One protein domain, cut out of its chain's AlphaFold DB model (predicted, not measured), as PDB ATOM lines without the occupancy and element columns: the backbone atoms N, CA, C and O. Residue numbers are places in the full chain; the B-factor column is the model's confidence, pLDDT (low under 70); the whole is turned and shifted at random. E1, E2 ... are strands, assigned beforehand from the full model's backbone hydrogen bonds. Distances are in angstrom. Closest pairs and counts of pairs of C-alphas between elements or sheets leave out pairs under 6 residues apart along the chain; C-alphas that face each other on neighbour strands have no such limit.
ATOM      1  N   MET A 138      86.571  90.340  98.508       77.94
ATOM      2  CA  MET A 138      85.813  90.704  99.709       77.94
ATOM      3  C   MET A 138      86.327  89.939 100.927       77.94
ATOM      4  O   MET A 138      86.481  88.721 100.887       77.94
ATOM      5  N   LEU A 139      86.570  90.671 102.009       70.69
ATOM      6  CA  LEU A 139      87.139  90.173 103.261       70.69
ATOM      7  C   LEU A 139      86.198  90.391 104.456       70.69
ATOM      8  O   LEU A 139      86.340  89.725 105.479       70.69
ATOM      9  N   ALA A 140      85.235  91.309 104.333       72.69
ATOM     10  CA  ALA A 140      84.146  91.498 105.288       72.69
ATOM     11  C   ALA A 140      82.923  92.150 104.619       72.69
ATOM     12  O   ALA A 140      83.022  92.717 103.527       72.69
ATOM     13  N   GLY A 141      81.780  92.099 105.306       83.75
ATOM     14  CA  GLY A 141      80.503  92.667 104.863       83.75
ATOM     15  C   GLY A 141      79.736  91.773 103.897       83.75
ATOM     16  O   GLY A 141      79.805  90.546 103.993       83.75
ATOM     17  N   ARG A 142      78.926  92.374 103.019       87.81
ATOM     18  CA  ARG A 142      78.015  91.624 102.153       87.81
ATOM     19  C   ARG A 142      77.704  92.348 100.850       87.81
ATOM     20  O   ARG A 142      77.120  93.428 100.864       87.81
ATOM     21  N   LEU A 143      77.989  91.691  99.731       92.62
ATOM     22  CA  LEU A 143      77.436  92.016  98.420       92.62
ATOM     23  C   LEU A 143      76.197  91.145  98.189       92.62
ATOM     24  O   LEU A 143      76.274  89.922  98.268       92.62
ATOM     25  N   THR A 144      75.045  91.746  97.913       91.31
ATOM     26  CA  THR A 144      73.821  91.031  97.544       91.31
ATOM     27  C   THR A 144      73.452  91.352  96.108       91.31
ATOM     28  O   THR A 144      73.243  92.508  95.766       91.31
ATOM     29  N   ILE A 145      73.341  90.322  95.277       91.19
ATOM     30  CA  ILE A 145      72.901  90.425  93.888       91.19
ATOM     31  C   ILE A 145      71.494  89.838  93.813       91.19
ATOM     32  O   ILE A 145      71.312  88.622  93.916       91.19
ATOM     33  N   ASP A 146      70.499  90.703  93.670       89.56
ATOM     34  CA  ASP A 146      69.089  90.342  93.630       89.56
ATOM     35  C   ASP A 146      68.556  90.452  92.200       89.56
ATOM     36  O   ASP A 146      68.071  91.491  91.752       89.56
ATOM     37  N   ALA A 147      68.643  89.346  91.464       83.62
ATOM     38  CA  ALA A 147      68.149  89.267  90.094       83.62
ATOM     39  C   ALA A 147      66.620  89.289  90.011       83.62
ATOM     40  O   ALA A 147      66.067  89.676  88.981       83.62
ATOM     41  N   LYS A 148      65.920  88.913  91.090       83.69
ATOM     42  CA  LYS A 148      64.456  88.977  91.141       83.69
ATOM     43  C   LYS A 148      63.990  90.431  91.141       83.69
ATOM     44  O   LYS A 148      63.078  90.774  90.393       83.69
ATOM     45  N   ASN A 149      64.652  91.269  91.933       89.56
ATOM     46  CA  ASN A 149      64.335  92.691  92.057       89.56
ATOM     47  C   ASN A 149      65.199  93.595  91.163       89.56
ATOM     48  O   ASN A 149      64.992  94.804  91.154       89.56
ATOM     49  N   SER A 150      66.110  93.023  90.366       92.19
ATOM     50  CA  SER A 150      67.000  93.747  89.442       92.19
ATOM     51  C   SER A 150      67.873  94.794  90.150       92.19
ATOM     52  O   SER A 150      68.025  95.920  89.675       92.19
ATOM     53  N   THR A 151      68.462  94.421  91.289       95.19
ATOM     54  CA  THR A 151      69.321  95.299  92.100       95.19
ATOM     55  C   THR A 151      70.581  94.595  92.597       95.19
ATOM     56  O   THR A 151      70.624  93.376  92.767       95.19
ATOM     57  N   VAL A 152      71.623  95.381  92.859       95.75
ATOM     58  CA  VAL A 152      72.837  94.953  93.559       95.75
ATOM     59  C   VAL A 152      73.068  95.872  94.745       95.75
ATOM     60  O   VAL A 152      73.016  97.085  94.583       95.75
ATOM     61  N   THR A 153      73.336  95.318  95.925       96.38
ATOM     62  CA  THR A 153      73.614  96.098  97.136       96.38
ATOM     63  C   THR A 153      74.917  95.677  97.794       96.38
ATOM     64  O   THR A 153      75.221  94.491  97.887       96.38
ATOM     65  N   LEU A 154      75.686  96.648  98.278       95.75
ATOM     66  CA  LEU A 154      76.921  96.433  99.028       95.75
ATOM     67  C   LEU A 154      76.739  97.033 100.421       95.75
ATOM     68  O   LEU A 154      76.507  98.231 100.547       95.75
ATOM     69  N   SER A 155      76.769  96.206 101.466       93.56
ATOM     70  CA  SER A 155      76.428  96.648 102.821       93.56
ATOM     71  C   SER A 155      77.492  97.572 103.417       93.56
ATOM     72  O   SER A 155      78.687  97.371 103.184       93.56
ATOM     73  N   SER A 156      77.076  98.504 104.278       91.19
ATOM     74  CA  SER A 156      77.990  99.211 105.188       91.19
ATOM     75  C   SER A 156      78.850  98.212 105.981       91.19
ATOM     76  O   SER A 156      78.404  97.104 106.306       91.19
ATOM     77  N   GLY A 157      80.107  98.576 106.225       84.50
ATOM     78  CA  GLY A 157      81.116  97.710 106.831       84.50
ATOM     79  C   GLY A 157      81.721  96.684 105.869       84.50
ATOM     80  O   GLY A 157      82.517  95.851 106.302       84.50
ATOM     81  N   SER A 158      81.369  96.721 104.575       90.00
ATOM     82  CA  SER A 158      82.040  95.885 103.579       90.00
ATOM     83  C   SER A 158      83.473  96.333 103.365       90.00
ATOM     84  O   SER A 158      83.767  97.523 103.272       90.00
ATOM     85  N   TRP A 159      84.367  95.359 103.274       80.69
ATOM     86  CA  TRP A 159      85.791  95.580 103.081       80.69
ATOM     87  C   TRP A 159      86.302  94.619 102.019       80.69
ATOM     88  O   TRP A 159      85.992  93.426 102.055       80.69
ATOM     89  N   PHE A 160      87.079  95.137 101.075       81.12
ATOM     90  CA  PHE A 160      87.712  94.334 100.039       81.12
ATOM     91  C   PHE A 160      89.115  94.842  99.720       81.12
ATOM     92  O   PHE A 160      89.489  95.989  99.990       81.12
ATOM     93  N   GLN A 161      89.905  93.935  99.161       73.88
ATOM     94  CA  GLN A 161      91.296  94.146  98.802       73.88
ATOM     95  C   GLN A 161      91.494  93.908  97.304       73.88
ATOM     96  O   GLN A 161      90.984  92.937  96.752       73.88
ATOM     97  N   VAL A 162      92.257  94.795  96.670       72.69
ATOM     98  CA  VAL A 162      92.623  94.753  95.251       72.69
ATOM     99  C   VAL A 162      94.139  94.876  95.175       72.69
ATOM    100  O   VAL A 162      94.695  95.962  95.354       72.69
ATOM    101  N   GLY A 163      94.826  93.742  95.031       66.69
ATOM    102  CA  GLY A 163      96.268  93.643  95.277       66.69
ATOM    103  C   GLY A 163      96.669  94.243  96.624       66.69
ATOM    104  O   GLY A 163      96.262  93.728  97.661       66.69
ATOM    105  N   LYS A 164      97.462  95.323  96.647       62.84
ATOM    106  CA  LYS A 164      97.850  96.014  97.897       62.84
ATOM    107  C   LYS A 164      96.834  97.057  98.379       62.84
ATOM    108  O   LYS A 164      96.876  97.451  99.545       62.84
ATOM    109  N   ARG A 165      95.923  97.501  97.508       73.06
ATOM    110  CA  ARG A 165      94.912  98.515  97.825       73.06
ATOM    111  C   ARG A 165      93.801  97.900  98.668       73.06
ATOM    112  O   ARG A 165      93.331  96.799  98.395       73.06
ATOM    113  N   LYS A 166      93.369  98.626  99.696       78.00
ATOM    114  CA  LYS A 166      92.260  98.255 100.584       78.00
ATOM    115  C   LYS A 166      91.199  99.343 100.503       78.00
ATOM    116  O   LYS A 166      91.549 100.515 100.597       78.00
ATOM    117  N   ALA A 167      89.937  98.956 100.371       82.88
ATOM    118  CA  ALA A 167      88.818  99.888 100.355       82.88
ATOM    119  C   ALA A 167      87.690  99.385 101.259       82.88
ATOM    120  O   ALA A 167      87.408  98.186 101.323       82.88
ATOM    121  N   SER A 168      87.080 100.316 101.989       87.12
ATOM    122  CA  SER A 168      85.989 100.063 102.926       87.12
ATOM    123  C   SER A 168      84.766 100.890 102.561       87.12
ATOM    124  O   SER A 168      84.872 102.057 102.193       87.12
ATOM    125  N   VAL A 169      83.601 100.281 102.714       91.25
ATOM    126  CA  VAL A 169      82.302 100.864 102.398       91.25
ATOM    127  C   VAL A 169      81.663 101.311 103.702       91.25
ATOM    128  O   VAL A 169      81.307 100.484 104.543       91.25
ATOM    129  N   ASN A 170      81.540 102.621 103.888       86.56
ATOM    130  CA  ASN A 170      81.045 103.190 105.144       86.56
ATOM    131  C   ASN A 170      79.512 103.252 105.189       86.56
ATOM    132  O   ASN A 170      78.920 103.148 106.261       86.56
ATOM    133  N   GLU A 171      78.861 103.322 104.031       91.00
ATOM    134  CA  GLU A 171      77.407 103.381 103.893       91.00
ATOM    135  C   GLU A 171      76.925 102.306 102.924       91.00
ATOM    136  O   GLU A 171      77.645 101.926 102.007       91.00
ATOM    137  N   SER A 172      75.718 101.779 103.129       94.31
ATOM    138  CA  SER A 172      75.180 100.758 102.228       94.31
ATOM    139  C   SER A 172      74.877 101.364 100.858       94.31
ATOM    140  O   SER A 172      74.097 102.306 100.757       94.31
ATOM    141  N   LEU A 173      75.447 100.781  99.806       97.06
ATOM    142  CA  LEU A 173      75.294 101.236  98.425       97.06
ATOM    143  C   LEU A 173      74.337 100.324  97.658       97.06
ATOM    144  O   LEU A 173      74.232  99.132  97.956       97.06
ATOM    145  N   SER A 174      73.663 100.874  96.649       96.38
ATOM    146  CA  SER A 174      72.755 100.134  95.772       96.38
ATOM    147  C   SER A 174      72.907 100.586  94.325       96.38
ATOM    148  O   SER A 174      73.051 101.777  94.062       96.38
ATOM    149  N   ALA A 175      72.834  99.639  93.395       96.75
ATOM    150  CA  ALA A 175      72.894  99.866  91.960       96.75
ATOM    151  C   ALA A 175      71.815  99.048  91.232       96.75
ATOM    152  O   ALA A 175      71.491  97.937  91.667       96.75
ATOM    153  N   PRO A 176      71.269  99.541  90.107       95.06
ATOM    154  CA  PRO A 176      70.401  98.733  89.259       95.06
ATOM    155  C   PRO A 176      71.188  97.584  88.610       95.06
ATOM    156  O   PRO A 176      72.340  97.756  88.211       95.06
ATOM    157  N   LEU A 177      70.543  96.424  88.465       92.25
ATOM    158  CA  LEU A 177      71.033  95.278  87.696       92.25
ATOM    159  C   LEU A 177      70.184  95.119  86.423       92.25
ATOM    160  O   LEU A 177      69.095  94.546  86.490       92.25
ATOM    161  N   PRO A 178      70.646  95.613  85.261       85.69
ATOM    162  CA  PRO A 178      69.928  95.450  83.999       85.69
ATOM    163  C   PRO A 178      69.770  93.968  83.623       85.69
ATOM    164  O   PRO A 178      70.594  93.143  84.006       85.69
ATOM    165  N   LYS A 179      68.749  93.611  82.840       80.94
ATOM    166  CA  LYS A 179      68.629  92.261  82.264       80.94
ATOM    167  C   LYS A 179      69.310  92.236  80.902       80.94
ATOM    168  O   LYS A 179      68.778  92.796  79.952       80.94
ATOM    169  N   GLU A 180      70.466  91.589  80.818       73.06
ATOM    170  CA  GLU A 180      71.304  91.576  79.616       73.06
ATOM    171  C   GLU A 180      71.702  90.148  79.225       73.06
ATOM    172  O   GLU A 180      71.922  89.290  80.081       73.06
ATOM    173  N   ALA A 181      71.846  89.905  77.918       67.50
ATOM    174  CA  ALA A 181      72.332  88.632  77.367       67.50
ATOM    175  C   ALA A 181      73.873  88.558  77.266       67.50
ATOM    176  O   ALA A 181      74.429  87.581  76.767       67.50
ATOM    177  N   ILE A 182      74.566  89.606  77.714       66.56
ATOM    178  CA  ILE A 182      76.028  89.742  77.707       66.56
ATOM    179  C   ILE A 182      76.566  89.813  79.138       66.56
ATOM    180  O   ILE A 182      75.804  90.050  80.075       66.56
ATOM    181  N   SER A 183      77.876  89.619  79.315       74.38
ATOM    182  CA  SER A 183      78.509  89.688  80.636       74.38
ATOM    183  C   SER A 183      78.302  91.057  81.284       74.38
ATOM    184  O   SER A 183      78.460  92.089  80.626       74.38
ATOM    185  N   GLN A 184      77.974  91.052  82.572       85.81
ATOM    186  CA  GLN A 184      77.770  92.228  83.408       85.81
ATOM    187  C   GLN A 184      78.753  92.204  84.579       85.81
ATOM    188  O   GLN A 184      78.987  91.160  85.179       85.81
ATOM    189  N   TYR A 185      79.312  93.357  84.918       88.62
ATOM    190  CA  TYR A 185      80.380  93.527  85.894       88.62
ATOM    191  C   TYR A 185      79.882  94.471  86.982       88.62
ATOM    192  O   TYR A 185      79.559  95.624  86.699       88.62
ATOM    193  N   VAL A 186      79.796  93.978  88.214       92.06
ATOM    194  CA  VAL A 186      79.460  94.775  89.397       92.06
ATOM    195  C   VAL A 186      80.731  95.455  89.875       92.06
ATOM    196  O   VAL A 186      81.668  94.762  90.255       92.06
ATOM    197  N   ILE A 187      80.762  96.784  89.867       91.81
ATOM    198  CA  ILE A 187      81.961  97.589  90.096       91.81
ATOM    199  C   ILE A 187      81.737  98.541  91.266       91.81
ATOM    200  O   ILE A 187      80.715  99.218  91.333       91.81
ATOM    201  N   TYR A 188      82.721  98.615  92.154       91.88
ATOM    202  CA  TYR A 188      82.855  99.654  93.163       91.88
ATOM    203  C   TYR A 188      84.015 100.591  92.820       91.88
ATOM    204  O   TYR A 188      85.116 100.120  92.532       91.88
ATOM    205  N   ASN A 189      83.793 101.898  92.906       89.81
ATOM    206  CA  ASN A 189      84.823 102.916  92.718       89.81
ATOM    207  C   ASN A 189      85.235 103.518  94.072       89.81
ATOM    208  O   ASN A 189      84.391 104.069  94.769       89.81
ATOM    209  N   ASP A 190      86.510 103.419  94.466       83.25
ATOM    210  CA  ASP A 190      86.984 103.941  95.763       83.25
ATOM    211  C   ASP A 190      87.183 105.457  95.795       83.25
ATOM    212  O   ASP A 190      87.215 106.038  96.879       83.25
ATOM    213  N   GLU A 191      87.307 106.101  94.638       84.81
ATOM    214  CA  GLU A 191      87.406 107.555  94.536       84.81
ATOM    215  C   GLU A 191      86.032 108.215  94.651       84.81
ATOM    216  O   GLU A 191      85.864 109.139  95.446       84.81
ATOM    217  N   THR A 192      85.034 107.713  93.915       89.75
ATOM    218  CA  THR A 192      83.662 108.253  93.973       89.75
ATOM    219  C   THR A 192      82.816 107.636  95.087       89.75
ATOM    220  O   THR A 192      81.792 108.201  95.454       89.75
ATOM    221  N   GLN A 193      83.255 106.509  95.659       91.06
ATOM    222  CA  GLN A 193      82.516 105.695  96.635       91.06
ATOM    223  C   GLN A 193      81.179 105.157  96.104       91.06
ATOM    224  O   GLN A 193      80.246 104.921  96.868       91.06
ATOM    225  N   GLU A 194      81.087 104.926  94.795       93.12
ATOM    226  CA  GLU A 194      79.866 104.465  94.135       93.12
ATOM    227  C   GLU A 194      79.919 102.980  93.768       93.12
ATOM    228  O   GLU A 194      80.977 102.412  93.491       93.12
ATOM    229  N   LEU A 195      78.735 102.363  93.717       95.88
ATOM    230  CA  LEU A 195      78.501 101.023  93.186       95.88
ATOM    231  C   LEU A 195      77.712 101.147  91.878       95.88
ATOM    232  O   LEU A 195      76.696 101.837  91.838       95.88
ATOM    233  N   TYR A 196      78.132 100.455  90.823       94.50
ATOM    234  CA  TYR A 196      77.415 100.422  89.544       94.50
ATOM    235  C   TYR A 196      77.663  99.121  88.781       94.50
ATOM    236  O   TYR A 196      78.538  98.327  89.123       94.50
ATOM    237  N   VAL A 197      76.867  98.887  87.735       92.62
ATOM    238  CA  VAL A 197      76.980  97.715  86.862       92.62
ATOM    239  C   VAL A 197      77.335  98.159  85.445       92.62
ATOM    240  O   VAL A 197      76.635  98.980  84.853       92.62
ATOM    241  N   ARG A 198      78.410  97.598  84.888       89.12
ATOM    242  CA  ARG A 198      78.804  97.746  83.474       89.12
ATOM    243  C   ARG A 198      78.562  96.451  82.710       89.12
ATOM    244  O   ARG A 198      78.390  95.402  83.317       89.12
ATOM    245  N   ASN A 199      78.535  96.505  81.384       84.50
ATOM    246  CA  ASN A 199      78.408  95.332  80.524       84.50
ATOM    247  C   ASN A 199      79.602  95.218  79.567       84.50
ATOM    248  O   ASN A 199      80.401  96.141  79.431       84.50
ATOM    249  N   LEU A 200      79.730  94.078  78.887       70.50
ATOM    250  CA  LEU A 200      80.875  93.798  78.012       70.50
ATOM    251  C   LEU A 200      81.130  94.882  76.946       70.50
ATOM    252  O   LEU A 200      82.270  95.097  76.554       70.50
ATOM    253  N   ARG A 201      80.094  95.597  76.488       72.56
ATOM    254  CA  ARG A 201      80.234  96.629  75.445       72.56
ATOM    255  C   ARG A 201      80.835  97.939  75.957       72.56
ATOM    256  O   ARG A 201      81.257  98.752  75.145       72.56
ATOM    257  N   ASN A 202      80.843  98.167  77.269       72.00
ATOM    258  CA  ASN A 202      81.308  99.418  77.875       72.00
ATOM    259  C   ASN A 202      82.368  99.212  78.971       72.00
ATOM    260  O   ASN A 202      82.682 100.146  79.704       72.00
ATOM    261  N   ILE A 203      82.952  98.012  79.065       69.31
ATOM    262  CA  ILE A 203      84.006  97.688  80.038       69.31
ATOM    263  C   ILE A 203      85.424  98.009  79.529       69.31
ATOM    264  O   ILE A 203      86.410  97.556  80.098       69.31
ATOM    265  N   SER A 204      85.556  98.790  78.453       59.75
ATOM    266  CA  SER A 204      86.775  98.860  77.634       59.75
ATOM    267  C   SER A 204      87.998  99.531  78.275       59.75
ATOM    268  O   SER A 204      89.008  99.636  77.598       59.75
ATOM    269  N   ASN A 205      87.938  99.962  79.537       64.94
ATOM    270  CA  ASN A 205      89.082 100.243  80.413       64.94
ATOM    271  C   ASN A 205      88.549 100.395  81.843       64.94
ATOM    272  O   ASN A 205      87.795 101.326  82.121       64.94
ATOM    273  N   ILE A 206      88.919  99.487  82.744       70.25
ATOM    274  CA  ILE A 206      88.603  99.620  84.172       70.25
ATOM    275  C   ILE A 206      89.627 100.570  84.776       70.25
ATOM    276  O   ILE A 206      90.829 100.320  84.687       70.25
ATOM    277  N   GLY A 207      89.153 101.678  85.339       67.69
ATOM    278  CA  GLY A 207      90.011 102.663  85.987       67.69
ATOM    279  C   GLY A 207      90.764 102.059  87.174       67.69
ATOM    280  O   GLY A 207      90.293 101.133  87.825       67.69
ATOM    281  N   ASN A 208      91.917 102.628  87.518       72.00
ATOM    282  CA  ASN A 208      92.731 102.221  88.676       72.00
ATOM    283  C   ASN A 208      91.999 102.313  90.037       72.00
ATOM    284  O   ASN A 208      92.429 101.709  91.024       72.00
ATOM    285  N   ARG A 209      90.893 103.061  90.081       78.38
ATOM    286  CA  ARG A 209      89.988 103.212  91.229       78.38
ATOM    287  C   ARG A 209      88.758 102.300  91.175       78.38
ATOM    288  O   ARG A 209      88.005 102.162  92.135       78.38
ATOM    289  N   GLU A 210      88.554 101.608  90.064       84.88
ATOM    290  CA  GLU A 210      87.392 100.761  89.840       84.88
ATOM    291  C   GLU A 210      87.704  99.302  90.197       84.88
ATOM    292  O   GLU A 210      88.733  98.742  89.830       84.88
ATOM    293  N   THR A 211      86.799  98.677  90.942       85.19
ATOM    294  CA  THR A 211      86.947  97.327  91.490       85.19
ATOM    295  C   THR A 211      85.731  96.486  91.148       85.19
ATOM    296  O   THR A 211      84.662  96.678  91.713       85.19
ATOM    297  N   ILE A 212      85.880  95.511  90.267       87.25
ATOM    298  CA  ILE A 212      84.901  94.461  90.010       87.25
ATOM    299  C   ILE A 212      84.791  93.558  91.238       87.25
ATOM    300  O   ILE A 212      85.739  92.888  91.640       87.25
ATOM    301  N   LEU A 213      83.597  93.517  91.808       88.19
ATOM    302  CA  LEU A 213      83.240  92.669  92.939       88.19
ATOM    303  C   LEU A 213      82.506  91.398  92.500       88.19
ATOM    304  O   LEU A 213      82.519  90.406  93.224       88.19
ATOM    305  N   ALA A 214      81.857  91.417  91.331       84.81
ATOM    306  CA  ALA A 214      81.201  90.246  90.761       84.81
ATOM    307  C   ALA A 214      81.049  90.331  89.236       84.81
ATOM    308  O   ALA A 214      80.932  91.421  88.675       84.81
ATOM    309  N   ILE A 215      80.984  89.172  88.578       81.75
ATOM    310  CA  ILE A 215      80.639  89.036  87.158       81.75
ATOM    311  C   ILE A 215      79.393  88.168  87.032       81.75
ATOM    312  O   ILE A 215      79.322  87.077  87.604       81.75
ATOM    313  N   LEU A 216      78.440  88.633  86.239       77.00
ATOM    314  CA  LEU A 216      77.198  87.952  85.911       77.00
ATOM    315  C   LEU A 216      77.151  87.685  84.408       77.00
ATOM    316  O   LEU A 216      77.606  88.504  83.614       77.00
ATOM    317  N   TYR A 217      76.568  86.566  84.003       63.62
ATOM    318  CA  TYR A 217      76.267  86.286  82.601       63.62
ATOM    319  C   TYR A 217      74.919  85.582  82.515       63.62
ATOM    320  O   TYR A 217      74.732  84.542  83.142       63.62
ATOM    321  N   ASN A 218      73.976  86.161  81.769       65.38
ATOM    322  CA  ASN A 218      72.654  85.583  81.515       65.38
ATOM    323  C   ASN A 218      71.942  85.036  82.781       65.38
ATOM    324  O   ASN A 218      71.434  83.916  82.798       65.38
ATOM    325  N   GLY A 219      71.952  85.803  83.878       60.72
ATOM    326  CA  GLY A 219      71.316  85.393  85.140       60.72
ATOM    327  C   GLY A 219      72.086  84.343  85.961       60.72
ATOM    328  O   GLY A 219      71.506  83.713  86.850       60.72
ATOM    329  N   VAL A 220      73.385  84.167  85.703       61.72
ATOM    330  CA  VAL A 220      74.290  83.277  86.451       61.72
ATOM    331  C   VAL A 220      75.449  84.074  87.045       61.72
ATOM    332  O   VAL A 220      76.007  84.946  86.377       61.72
ATOM    333  N   LEU A 221      75.837  83.767  88.288       70.56
ATOM    334  CA  LEU A 221      77.047  84.317  88.912       70.56
ATOM    335  C   LEU A 221      78.292  83.572  88.406       70.56
ATOM    336  O   LEU A 221      78.495  82.393  88.703       70.56
ATOM    337  N   VAL A 222      79.135  84.272  87.649       65.81
ATOM    338  CA  VAL A 222      80.388  83.746  87.082       65.81
ATOM    339  C   VAL A 222      81.550  83.940  88.055       65.81
ATOM    340  O   VAL A 222      82.415  83.078  88.164       65.81
ATOM    341  N   HIS A 223      81.564  85.049  88.794       70.81
ATOM    342  CA  HIS A 223      82.577  85.330  89.808       70.81
ATOM    343  C   HIS A 223      82.010  86.244  90.903       70.81
ATOM    344  O   HIS A 223      81.264  87.160  90.562       70.81
ATOM    345  N   PRO A 224      82.387  86.063  92.180       65.44
ATOM    346  CA  PRO A 224      83.052  84.883  92.737       65.44
ATOM    347  C   PRO A 224      82.035  83.752  92.976       65.44
ATOM    348  O   PRO A 224      80.972  83.992  93.538       65.44
ATOM    349  N   GLN A 225      82.345  82.508  92.592       54.66
ATOM    350  CA  GLN A 225      81.390  81.391  92.745       54.66
ATOM    351  C   GLN A 225      81.312  80.812  94.170       54.66
ATOM    352  O   GLN A 225      80.353  80.117  94.490       54.66
ATOM    353  N   SER A 226      82.275  81.135  95.044       52.56
ATOM    354  CA  SER A 226      82.390  80.534  96.388       52.56
ATOM    355  C   SER A 226      82.709  81.550  97.495       52.56
ATOM    356  O   SER A 226      83.323  81.204  98.500       52.56
ATOM    357  N   SER A 227      82.316  82.820  97.333       62.59
ATOM    358  CA  SER A 227      82.546  83.835  98.372       62.59
ATOM    359  C   SER A 227      81.440  83.814  99.435       62.59
ATOM    360  O   SER A 227      80.276  84.024  99.084       62.59
ATOM    361  N   PRO A 228      81.760  83.668 100.737       56.50
ATOM    362  CA  PRO A 228      80.765  83.774 101.808       56.50
ATOM    363  C   PRO A 228      80.194  85.196 101.949       56.50
ATOM    364  O   PRO A 228      79.156  85.393 102.580       56.50
ATOM    365  N   PHE A 229      80.855  86.189 101.349       73.88
ATOM    366  CA  PHE A 229      80.451  87.592 101.379       73.88
ATOM    367  C   PHE A 229      79.531  87.974 100.213       73.88
ATOM    368  O   PHE A 229      79.004  89.085 100.202       73.88
ATOM    369  N   VAL A 230      79.292  87.071  99.250       80.75
ATOM    370  CA  VAL A 230      78.383  87.306  98.120       80.75
ATOM    371  C   VAL A 230      77.113  86.475  98.283       80.75
ATOM    372  O   VAL A 230      77.139  85.249  98.322       80.75
ATOM    373  N   LYS A 231      75.965  87.150  98.369       79.94
ATOM    374  CA  LYS A 231      74.634  86.537  98.389       79.94
ATOM    375  C   LYS A 231      73.968  86.741  97.039       79.94
ATOM    376  O   LYS A 231      73.835  87.874  96.591       79.94
ATOM    377  N   THR A 232      73.446  85.678  96.448       77.06
ATOM    378  CA  THR A 232      72.588  85.779  95.267       77.06
ATOM    379  C   THR A 232      71.129  85.502  95.624       77.06
ATOM    380  O   THR A 232      70.825  84.684  96.492       77.06
ATOM    381  N   ILE A 233      70.206  86.215  94.980       73.69
ATOM    382  CA  ILE A 233      68.760  85.997  95.080       73.69
ATOM    383  C   ILE A 233      68.222  85.906  93.653       73.69
ATOM    384  O   ILE A 233      68.380  86.833  92.863       73.69
ATOM    385  N   GLY A 234      67.611  84.773  93.304       55.38
ATOM    386  CA  GLY A 234      67.055  84.551  91.964       55.38
ATOM    387  C   GLY A 234      68.083  84.278  90.857       55.38
ATOM    388  O   GLY A 234      67.693  84.232  89.696       55.38
ATOM    389  N   LEU A 235      69.364  84.082  91.193       61.69
ATOM    390  CA  LEU A 235      70.396  83.611  90.258       61.69
ATOM    391  C   LEU A 235      70.646  82.115  90.455       61.69
ATOM    392  O   LEU A 235      70.598  81.622  91.585       61.69
ATOM    393  N   LYS A 236      70.990  81.412  89.374       52.94
ATOM    394  CA  LYS A 236      71.571  80.067  89.476       52.94
ATOM    395  C   LYS A 236      73.012  80.217  89.982       52.94
ATOM    396  O   LYS A 236      73.791  80.975  89.404       52.94
ATOM    397  N   ILE A 237      73.354  79.559  91.088       49.59
ATOM    398  CA  ILE A 237      74.744  79.455  91.557       49.59
ATOM    399  C   ILE A 237      75.376  78.304  90.771       49.59
ATOM    400  O   ILE A 237      74.749  77.254  90.648       49.59
ATOM    401  N   GLY A 238      76.579  78.501  90.221       45.78
ATOM    402  CA  GLY A 238      77.338  77.409  89.614       45.78
ATOM    403  C   GLY A 238      77.514  76.281  90.631       45.78
ATOM    404  O   GLY A 238      78.009  76.502  91.735       45.78
TER     405      GLY A 238
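What this domain is: This is residues 138 to 238 of the 706 residues of the protein "Putative prophage protein" of Streptococcus pneumoniae (UniProt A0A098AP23). Two four-stranded sheets lie face to face as a sandwich, E8 E7 E9 E10 against E6 E3 E2 E11, and a small third sheet, E1 E4 E5, lies at one end of it. The sandwich is closest along one side, where the edge strands E6 and E8 come together. The printed part has 101 residues with no named helix and eleven named strands, E1 to E11 in order along the chain. The class is all strand; the first sheet is all antiparallel, the second mixed, the third all antiparallel. The whole is compact, with a radius of gyration of the C-alphas of 12.5 A and spans of 32 by 29 by 21 A.

Where its parts are: The sheet in the order E8 E7 E9 E10 holds E8, residues 194 to 199, 16.5 A long; E7, residues 184 to 189, 15.8 A; E9, residues 210 to 217, the longest at 19.6 A; and E10, residues 220 to 223. The sheet E6 E3 E2 E11 holds E6, residues 173 to 176; E3, residues 151 to 154; E2, residues 143 to 146; and E11, residues 230 to 233. The third holds E1, residues 138 to 140; E4, residues 158 to 162, 13.5 A; and E5, residues 165 to 169, 13.6 A. C-alpha 138 is at (85.813, 90.704, 99.709), C-alpha 210 at (87.392, 100.761, 89.840) and C-alpha 233 at (68.760, 85.997, 95.080).

How they stand to each other: E9 bends by 65 degrees at residue 213, and its sheet is only just strongly twisted, with C-alphas up to 4.5 A off the best plane. E7 and E9 are antiparallel, with N 186 and O 214 2.8 A apart. The hairpin E7 and E8 has N 187 and O 196 at 2.8 A, and the hairpin E9 and E10 has N 217 and O 220 at 2.9 A. The facing parts of the sandwich are 9.4 A centre to centre, the strands at 29 degrees. The closest C-alphas of E6 and E8, Ala 175 and Tyr 196, are 5.2 A apart. E3 and E6 are antiparallel, with N 152 and O 175 at 2.8 A; the hairpin E2 and E3 has N 144 and O 153 at 2.8 A; E2 and E11 are parallel, with N 145 and O 231 at 2.8 A. In the small sheet, N 139 and O 159 of E1 and E4 are 2.8 A apart, and N 162 and O 165 of the hairpin E4 and E5 2.9 A. The closest C-alphas of E4 and E9, Val 162 and Thr 211, are 7.3 A apart.

The domain as a whole: The two C-alphas farthest apart, Lys 148 and Lys 164, are 34.8 A apart. The printed part has no cut and no long link. Mean pLDDT of the printed part is 79.4; 23 residues are under 70, among them 224 to 228 and 234 to 238.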